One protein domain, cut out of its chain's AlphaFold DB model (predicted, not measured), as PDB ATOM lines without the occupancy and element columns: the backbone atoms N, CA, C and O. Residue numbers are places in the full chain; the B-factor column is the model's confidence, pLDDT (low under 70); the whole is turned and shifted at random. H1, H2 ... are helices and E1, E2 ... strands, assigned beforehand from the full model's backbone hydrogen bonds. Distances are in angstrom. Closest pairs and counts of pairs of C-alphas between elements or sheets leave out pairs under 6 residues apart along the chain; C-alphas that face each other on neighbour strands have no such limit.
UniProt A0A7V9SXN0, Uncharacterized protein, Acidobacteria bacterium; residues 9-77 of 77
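What this domain is: This is residues 9 to 77 of the 77 residues of an uncharacterized protein of Acidobacteria bacterium (UniProt A0A7V9SXN0). One four-stranded sheet makes the body, twisted and curled, built of two hairpins side by side, with E2 and E4 along the middle. The long strands E3 and E4 bend sharply, and the short helix H1 only grazes the sheet. The printed part has 69 residues, in chain order E1, E2, H1, E3, E4; the sheet is mixed, in the order E1, E2, E4, E3, and the class is mostly strand. It is only just loose, close to compact, with a radius of gyration of the C-alphas of 13.6 A and spans of 39 by 28 by 17 A.

How they stand to each other: Start at inner strands E2, residues 21 to 29, and E4, residues 64 to 76: they are parallel, directions 66 degrees apart, with N 26 and O 66 at 2.9 A. Beside E2 find edge strand E1, residues 9 to 14, its antiparallel hairpin partner at 162 degrees, with N 11 and O 25 at 3.0 A. Beside E4 find edge strand E3, residues 42 to 54, its antiparallel hairpin partner at 165 degrees, with N 67 and O 51 at 2.9 A. E3 bends by 96 degrees at residue 50, E4 by 97 degrees at residue 70. E1 and E3 are apart. H1, residues 35 to 38, is only just on the sheet, with 5 pairs of C-alphas within 10 A; its closest C-alpha pair with E4 is Phe 38 and Ile 75, 7.0 A. H1 is too short for any O i to N i+4 pair; its one O i to N i+3 pair is within hydrogen-bond range.

Where its parts are: Find C-alpha 9 at (206.204, 105.169, 170.281), where E1 begins its 16.4 A. E2 spans 23.3 A, H1 5.7 A and E3 27.3 A. E4 runs 25.1 A to C-alpha 76 at (217.572, 113.505, 159.137).

The domain as a whole: The C-alphas farthest apart, of Ser 59 and Lys 77, are 40.5 A apart. The printed part has no cut, and no link is long. Mean pLDDT of the printed part is 78.5; 13 residues are under 70, among them 18 to 23.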
ATOM      1  N   VAL A   9     205.301 104.173 169.686       78.69
ATOM      2  CA  VAL A   9     206.204 105.169 170.281       78.69
ATOM      3  C   VAL A   9     205.403 106.370 170.750       78.69
ATOM      4  O   VAL A   9     204.555 106.872 170.015       78.69
ATOM      5  N   ARG A  10     205.698 106.836 171.971       78.62
ATOM      6  CA  ARG A  10     205.159 108.075 172.536       78.62
ATOM      7  C   ARG A  10     206.187 109.194 172.415       78.62
ATOM      8  O   ARG A  10     207.248 109.106 173.030       78.62
ATOM      9  N   THR A  11     205.842 110.258 171.708       72.62
ATOM     10  CA  THR A  11     206.616 111.506 171.676       72.62
ATOM     11  C   THR A  11     205.939 112.572 172.532       72.62
ATOM     12  O   THR A  11     204.736 112.510 172.806       72.62
ATOM     13  N   VAL A  12     206.729 113.538 172.998       74.19
ATOM     14  CA  VAL A  12     206.245 114.700 173.745       74.19
ATOM     15  C   VAL A  12     206.921 115.937 173.175       74.19
ATOM     16  O   VAL A  12     208.150 115.985 173.138       74.19
ATOM     17  N   ALA A  13     206.135 116.928 172.758       70.88
ATOM     18  CA  ALA A  13     206.646 118.251 172.420       70.88
ATOM     19  C   ALA A  13     206.396 119.199 173.596       70.88
ATOM     20  O   ALA A  13     205.243 119.432 173.973       70.88
ATOM     21  N   THR A  14     207.470 119.736 174.175       66.19
ATOM     22  CA  THR A  14     207.393 120.719 175.264       66.19
ATOM     23  C   THR A  14     207.905 122.078 174.806       66.19
ATOM     24  O   THR A  14     208.717 122.159 173.883       66.19
ATOM     25  N   ASN A  15     207.483 123.152 175.477       68.62
ATOM     26  CA  ASN A  15     208.186 124.432 175.373       68.62
ATOM     27  C   ASN A  15     209.636 124.302 175.897       68.62
ATOM     28  O   ASN A  15     209.996 123.312 176.543       68.62
ATOM     29  N   ALA A  16     210.479 125.311 175.641       65.44
ATOM     30  CA  ALA A  16     211.889 125.299 176.052       65.44
ATOM     31  C   ALA A  16     212.088 125.164 177.575       65.44
ATOM     32  O   ALA A  16     213.122 124.675 178.021       65.44
ATOM     33  N   ALA A  17     211.095 125.577 178.366       74.38
ATOM     34  CA  ALA A  17     211.101 125.463 179.819       74.38
ATOM     35  C   ALA A  17     210.628 124.087 180.333       74.38
ATOM     36  O   ALA A  17     210.716 123.826 181.531       74.38
ATOM     37  N   GLY A  18     210.099 123.216 179.468       65.75
ATOM     38  CA  GLY A  18     209.523 121.925 179.854       65.75
ATOM     39  C   GLY A  18     208.227 122.017 180.673       65.75
ATOM     40  O   GLY A  18     207.785 121.007 181.216       65.75
ATOM     41  N   SER A  19     207.628 123.204 180.793       67.81
ATOM     42  CA  SER A  19     206.460 123.463 181.648       67.81
ATOM     43  C   SER A  19     205.125 123.277 180.931       67.81
ATOM     44  O   SER A  19     204.104 123.040 181.575       67.81
ATOM     45  N   GLU A  20     205.126 123.357 179.602       65.12
ATOM     46  CA  GLU A  20     203.935 123.214 178.769       65.12
ATOM     47  C   GLU A  20     204.157 122.089 177.768       65.12
ATOM     48  O   GLU A  20     205.205 122.020 177.123       65.12
ATOM     49  N   ILE A  21     203.168 121.206 177.646       66.62
ATOM     50  CA  ILE A  21     203.167 120.129 176.661       66.62
ATOM     51  C   ILE A  21     202.150 120.497 175.597       66.62
ATOM     52  O   ILE A  21     200.955 120.518 175.872       66.62
ATOM     53  N   HIS A  22     202.622 120.773 174.386       63.59
ATOM     54  CA  HIS A  22     201.758 121.216 173.293       63.59
ATOM     55  C   HIS A  22     201.165 120.037 172.513       63.59
ATOM     56  O   HIS A  22     200.075 120.154 171.952       63.59
ATOM     57  N   SER A  23     201.839 118.883 172.510       66.69
ATOM     58  CA  SER A  23     201.307 117.654 171.922       66.69
ATOM     59  C   SER A  23     201.947 116.389 172.498       66.69
ATOM     60  O   SER A  23     203.095 116.381 172.954       66.69
ATOM     61  N   PHE A  24     201.185 115.298 172.444       73.88
ATOM     62  CA  PHE A  24     201.701 113.937 172.522       73.88
ATOM     63  C   PHE A  24     201.359 113.203 171.238       73.88
ATOM     64  O   PHE A  24     200.189 113.183 170.856       73.88
ATOM     65  N   ASP A  25     202.322 112.500 170.657       73.88
ATOM     66  CA  ASP A  25     202.042 111.664 169.494       73.88
ATOM     67  C   ASP A  25     202.225 110.198 169.847       73.88
ATOM     68  O   ASP A  25     203.159 109.818 170.556       73.88
ATOM     69  N   TYR A  26     201.302 109.378 169.360       79.06
ATOM     70  CA  TYR A  26     201.430 107.932 169.335       79.06
ATOM     71  C   TYR A  26     201.586 107.498 167.886       79.06
ATOM     72  O   TYR A  26     200.652 107.625 167.095       79.06
ATOM     73  N   VAL A  27     202.764 106.983 167.551       79.31
ATOM     74  CA  VAL A  27     203.070 106.468 166.214       79.31
ATOM     75  C   VAL A  27     203.072 104.949 166.286       79.31
ATOM     76  O   VAL A  27     203.896 104.376 167.001       79.31
ATOM     77  N   LEU A  28     202.126 104.311 165.592       84.81
ATOM     78  CA  LEU A  28     202.018 102.856 165.526       84.81
ATOM     79  C   LEU A  28     202.758 102.336 164.293       84.81
ATOM     80  O   LEU A  28     202.344 102.594 163.162       84.81
ATOM     81  N   PHE A  29     203.839 101.601 164.524       82.69
ATOM     82  CA  PHE A  29     204.644 100.985 163.474       82.69
ATOM     83  C   PHE A  29     204.099  99.601 163.105       82.69
ATOM     84  O   PHE A  29     203.499  98.915 163.934       82.69
ATOM     85  N   ASP A  30     204.344  99.163 161.870       85.06
ATOM     86  CA  ASP A  30     203.970  97.809 161.436       85.06
ATOM     87  C   ASP A  30     204.822  96.742 162.151       85.06
ATOM     88  O   ASP A  30     204.339  95.655 162.504       85.06
ATOM     89  N   GLU A  31     206.069  97.098 162.467       85.62
ATOM     90  CA  GLU A  31     207.060  96.262 163.139       85.62
ATOM     91  C   GLU A  31     207.628  96.944 164.387       85.62
ATOM     92  O   GLU A  31     207.582  98.164 164.551       85.62
ATOM     93  N   LYS A  32     208.185  96.136 165.291       83.94
ATOM     94  CA  LYS A  32     208.848  96.639 166.492       83.94
ATOM     95  C   LYS A  32     210.165  97.315 166.114       83.94
ATOM     96  O   LYS A  32     211.001  96.712 165.451       83.94
ATOM     97  N   ILE A  33     210.374  98.531 166.602       78.31
ATOM     98  CA  ILE A  33     211.588  99.319 166.360       78.31
ATOM     99  C   ILE A  33     212.529  99.296 167.568       78.31
ATOM    100  O   ILE A  33     212.089  99.372 168.716       78.31
ATOM    101  N   ALA A  34     213.838  99.200 167.317       80.19
ATOM    102  CA  ALA A  34     214.860  99.241 168.357       80.19
ATOM    103  C   ALA A  34     215.436 100.658 168.498       80.19
ATOM    104  O   ALA A  34     215.973 101.231 167.555       80.19
ATOM    105  N   SER A  35     215.374 101.224 169.705       69.62
ATOM    106  CA  SER A  35     215.808 102.606 169.982       69.62
ATOM    107  C   SER A  35     217.285 102.878 169.668       69.62
ATOM    108  O   SER A  35     217.645 104.008 169.338       69.62
ATOM    109  N   LYS A  36     218.138 101.847 169.729       77.81
ATOM    110  CA  LYS A  36     219.566 101.925 169.382       77.81
ATOM    111  C   LYS A  36     219.805 102.348 167.927       77.81
ATOM    112  O   LYS A  36     220.809 102.995 167.652       77.81
ATOM    113  N   ASP A  37     218.875 102.035 167.025       71.75
ATOM    114  CA  ASP A  37     219.031 102.287 165.589       71.75
ATOM    115  C   ASP A  37     218.864 103.778 165.244       71.75
ATOM    116  O   ASP A  37     219.180 104.207 164.138       71.75
ATOM    117  N   PHE A  38     218.406 104.583 166.208       72.50
ATOM    118  CA  PHE A  38     218.084 105.995 166.018       72.50
ATOM    119  C   PHE A  38     218.817 106.926 167.001       72.50
ATOM    120  O   PHE A  38     218.523 108.119 167.073       72.50
ATOM    121  N   SER A  39     219.774 106.412 167.780       70.62
ATOM    122  CA  SER A  39     220.487 107.212 168.785       70.62
ATOM    123  C   SER A  39     221.451 108.236 168.162       70.62
ATOM    124  O   SER A  39     222.119 107.943 167.173       70.62
ATOM    125  N   GLY A  40     221.559 109.427 168.767       69.44
ATOM    126  CA  GLY A  40     222.585 110.428 168.431       69.44
ATOM    127  C   GLY A  40     222.290 111.334 167.228       69.44
ATOM    128  O   GLY A  40     223.138 112.152 166.878       69.44
ATOM    129  N   GLY A  41     221.110 111.226 166.610       69.75
ATOM    130  CA  GLY A  41     220.711 112.030 165.450       69.75
ATOM    131  C   GLY A  41     219.382 112.766 165.628       69.75
ATOM    132  O   GLY A  41     218.663 112.578 166.610       69.75
ATOM    133  N   LYS A  42     219.037 113.603 164.642       75.50
ATOM    134  CA  LYS A  42     217.674 114.125 164.485       75.50
ATOM    135  C   LYS A  42     216.832 113.057 163.795       75.50
ATOM    136  O   LYS A  42     217.229 112.536 162.755       75.50
ATOM    137  N   ILE A  43     215.675 112.741 164.364       77.88
ATOM    138  CA  ILE A  43     214.763 111.730 163.827       77.88
ATOM    139  C   ILE A  43     213.492 112.439 163.377       77.88
ATOM    140  O   ILE A  43     212.913 113.221 164.129       77.88
ATOM    141  N   PHE A  44     213.055 112.148 162.158       79.81
ATOM    142  CA  PHE A  44     211.716 112.464 161.696       79.81
ATOM    143  C   PHE A  44     210.806 111.267 161.964       79.81
ATOM    144  O   PHE A  44     211.100 110.153 161.527       79.81
ATOM    145  N   LEU A  45     209.713 111.506 162.683       81.81
ATOM    146  CA  LEU A  45     208.665 110.526 162.948       81.81
ATOM    147  C   LEU A  45     207.403 110.967 162.213       81.81
ATOM    148  O   LEU A  45     207.028 112.137 162.274       81.81
ATOM    149  N   GLY A  46     206.756 110.036 161.521       82.88
ATOM    150  CA  GLY A  46     205.561 110.330 160.745       82.88
ATOM    151  C   GLY A  46     204.658 109.119 160.573       82.88
ATOM    152  O   GLY A  46     204.963 108.018 161.022       82.88
ATOM    153  N   GLY A  47     203.525 109.345 159.919       87.56
ATOM    154  CA  GLY A  47     202.535 108.324 159.606       87.56
ATOM    155  C   GLY A  47     201.266 108.960 159.050       87.56
ATOM    156  O   GLY A  47     201.218 110.160 158.773       87.56
ATOM    157  N   THR A  48     200.219 108.160 158.900       90.56
ATOM    158  CA  THR A  48     198.890 108.643 158.514       90.56
ATOM    159  C   THR A  48     198.123 109.046 159.765       90.56
ATOM    160  O   THR A  48     197.861 108.199 160.617       90.56
ATOM    161  N   LEU A  49     197.756 110.324 159.889       88.94
ATOM    162  CA  LEU A  49     196.960 110.795 161.023       88.94
ATOM    163  C   LEU A  49     195.604 110.077 161.037       88.94
ATOM    164  O   LEU A  49     194.808 110.212 160.111       88.94
ATOM    165  N   ARG A  50     195.347 109.328 162.106       89.81
ATOM    166  CA  ARG A  50     194.117 108.557 162.297       89.81
ATOM    167  C   ARG A  50     193.088 109.332 163.107       89.81
ATOM    168  O   ARG A  50     191.908 109.337 162.768       89.81
ATOM    169  N   ARG A  51     193.519 109.917 164.227       89.19
ATOM    170  CA  ARG A  51     192.644 110.674 165.131       89.19
ATOM    171  C   ARG A  51     193.419 111.642 166.012       89.19
ATOM    172  O   ARG A  51     194.609 111.449 166.258       89.19
ATOM    173  N   ILE A  52     192.689 112.627 166.523       88.06
ATOM    174  CA  ILE A  52     193.154 113.602 167.506       88.06
ATOM    175  C   ILE A  52     192.249 113.500 168.740       88.06
ATOM    176  O   ILE A  52     191.030 113.423 168.603       88.06
ATOM    177  N   GLU A  53     192.833 113.489 169.933       88.00
ATOM    178  CA  GLU A  53     192.114 113.495 171.211       88.00
ATOM    179  C   GLU A  53     192.606 114.654 172.073       88.00
ATOM    180  O   GLU A  53     193.802 114.927 172.125       88.00
ATOM    181  N   PHE A  54     191.709 115.291 172.815       84.56
ATOM    182  CA  PHE A  54     192.066 116.344 173.764       84.56
ATOM    183  C   PHE A  54     191.807 115.865 175.193       84.56
ATOM    184  O   PHE A  54     190.976 114.984 175.414       84.56
ATOM    185  N   ASN A  55     192.531 116.387 176.185       81.88
ATOM    186  CA  ASN A  55     192.073 116.241 177.569       81.88
ATOM    187  C   ASN A  55     190.793 117.058 177.788       81.88
ATOM    188  O   ASN A  55     190.712 118.211 177.380       81.88
ATOM    189  N   GLU A  56     189.824 116.462 178.479       82.50
ATOM    190  CA  GLU A  56     188.556 117.120 178.825       82.50
ATOM    191  C   GLU A  56     188.707 118.080 180.017       82.50
ATOM    192  O   GLU A  56     188.002 119.077 180.127       82.50
ATOM    193  N   ASP A  57     189.650 117.785 180.914       83.00
ATOM    194  CA  ASP A  57     189.897 118.557 182.129       83.00
ATOM    195  C   ASP A  57     190.768 119.786 181.839       83.00
ATOM    196  O   ASP A  57     191.996 119.681 181.757       83.00
ATOM    197  N   LEU A  58     190.117 120.942 181.705       75.25
ATOM    198  CA  LEU A  58     190.742 122.240 181.432       75.25
ATOM    199  C   LEU A  58     191.470 122.851 182.643       75.25
ATOM    200  O   LEU A  58     192.124 123.879 182.496       75.25
ATOM    201  N   SER A  59     191.386 122.238 183.832       81.94
ATOM    202  CA  SER A  59     192.205 122.645 184.987       81.94
ATOM    203  C   SER A  59     193.658 122.164 184.880       81.94
ATOM    204  O   SER A  59     194.525 122.590 185.644       81.94
ATOM    205  N   LYS A  60     193.932 121.270 183.925       77.06
ATOM    206  CA  LYS A  60     195.260 120.744 183.603       77.06
ATOM    207  C   LYS A  60     195.797 121.414 182.338       77.06
ATOM    208  O   LYS A  60     195.004 121.926 181.548       77.06
ATOM    209  N   PRO A  61     197.124 121.363 182.099       75.56
ATOM    210  CA  PRO A  61     197.694 121.797 180.831       75.56
ATOM    211  C   PRO A  61     196.916 121.209 179.654       75.56
ATOM    212  O   PRO A  61     196.535 120.034 179.682       75.56
ATOM    213  N   TRP A  62     196.652 122.036 178.646       74.06
ATOM    214  CA  TRP A  62     195.916 121.598 177.471       74.06
ATOM    215  C   TRP A  62     196.781 120.643 176.656       74.06
ATOM    216  O   TRP A  62     197.918 120.942 176.307       74.06
ATOM    217  N   VAL A  63     196.242 119.462 176.401       77.38
ATOM    218  CA  VAL A  63     196.930 118.326 175.817       77.38
ATOM    219  C   VAL A  63     196.178 117.892 174.575       77.38
ATOM    220  O   VAL A  63     195.060 117.387 174.663       77.38
ATOM    221  N   MET A  64     196.854 117.991 173.438       83.00
ATOM    222  CA  MET A  64     196.454 117.356 172.191       83.00
ATOM    223  C   MET A  64     197.209 116.032 172.027       83.00
ATOM    224  O   MET A  64     198.434 115.993 172.130       83.00
ATOM    225  N   ARG A  65     196.493 114.936 171.778       84.94
ATOM    226  CA  ARG A  65     197.057 113.624 171.449       84.94
ATOM    227  C   ARG A  65     196.787 113.315 169.992       84.94
ATOM    228  O   ARG A  65     195.627 113.204 169.610       84.94
ATOM    229  N   MET A  66     197.830 113.133 169.199       85.38
ATOM    230  CA  MET A  66     197.714 112.709 167.807       85.38
ATOM    231  C   MET A  66     198.065 111.225 167.698       85.38
ATOM    232  O   MET A  66     199.050 110.763 168.270       85.38
ATOM    233  N   VAL A  67     197.241 110.453 166.993       87.00
ATOM    234  CA  VAL A  67     197.475 109.021 166.762       87.00
ATOM    235  C   VAL A  67     197.709 108.803 165.278       87.00
ATOM    236  O   VAL A  67     196.850 109.155 164.467       87.00
ATOM    237  N   PHE A  68     198.840 108.195 164.937       88.94
ATOM    238  CA  PHE A  68     199.252 107.908 163.568       88.94
ATOM    239  C   PHE A  68     199.292 106.396 163.320       88.94
ATOM    240  O   PHE A  68     199.893 105.657 164.100       88.94
ATOM    241  N   ASP A  69     198.683 105.954 162.220       89.31
ATOM    242  CA  ASP A  69     198.822 104.595 161.682       89.31
ATOM    243  C   ASP A  69     199.939 104.562 160.618       89.31
ATOM    244  O   ASP A  69     200.280 105.601 160.042       89.31
ATOM    245  N   LYS A  70     200.474 103.371 160.308       89.44
ATOM    246  CA  LYS A  70     201.567 103.176 159.328       89.44
ATOM    247  C   LYS A  70     202.776 104.062 159.640       89.44
ATOM    248  O   LYS A  70     203.240 104.845 158.808       89.44
ATOM    249  N   GLY A  71     203.214 103.987 160.890       86.25
ATOM    250  CA  GLY A  71     204.315 104.763 161.426       86.25
ATOM    251  C   GLY A  71     205.625 104.506 160.694       86.25
ATOM    252  O   GLY A  71     205.953 103.364 160.376       86.25
ATOM    253  N   PHE A  72     206.394 105.568 160.469       86.50
ATOM    254  CA  PHE A  72     207.758 105.483 159.960       86.50
ATOM    255  C   PHE A  72     208.699 106.414 160.728       86.50
ATOM    256  O   PHE A  72     208.289 107.431 161.293       86.50
ATOM    257  N   ALA A  73     209.977 106.042 160.743       83.62
ATOM    258  CA  ALA A  73     211.058 106.794 161.359       83.62
ATOM    259  C   ALA A  73     212.197 106.945 160.347       83.62
ATOM    260  O   ALA A  73     212.599 105.969 159.716       83.62
ATOM    261  N   ALA A  74     212.721 108.158 160.197       81.62
ATOM    262  CA  ALA A  74     213.840 108.449 159.312       81.62
ATOM    263  C   ALA A  74     214.878 109.316 160.027       81.62
ATOM    264  O   ALA A  74     214.527 110.260 160.733       81.62
ATOM    265  N   ILE A  75     216.161 109.021 159.831       81.19
ATOM    266  CA  ILE A  75     217.245 109.880 160.315       81.19
ATOM    267  C   ILE A  75     217.378 111.060 159.354       81.19
ATOM    268  O   ILE A  75     217.540 110.871 158.147       81.19
ATOM    269  N   VAL A  76     217.332 112.276 159.893       78.44
ATOM    270  CA  VAL A  76     217.572 113.505 159.137       78.44
ATOM    271  C   VAL A  76     219.067 113.812 159.207       78.44
ATOM    272  O   VAL A  76     219.607 113.970 160.304       78.44
ATOM    273  N   LYS A  77     219.726 113.844 158.045       65.75
ATOM    274  CA  LYS A  77     221.125 114.275 157.897       65.75
ATOM    275  C   LYS A  77     221.218 115.790 157.782       65.75
ATOM    276  O   LYS A  77     220.316 116.375 157.145       65.75
TER     277      LYS A  77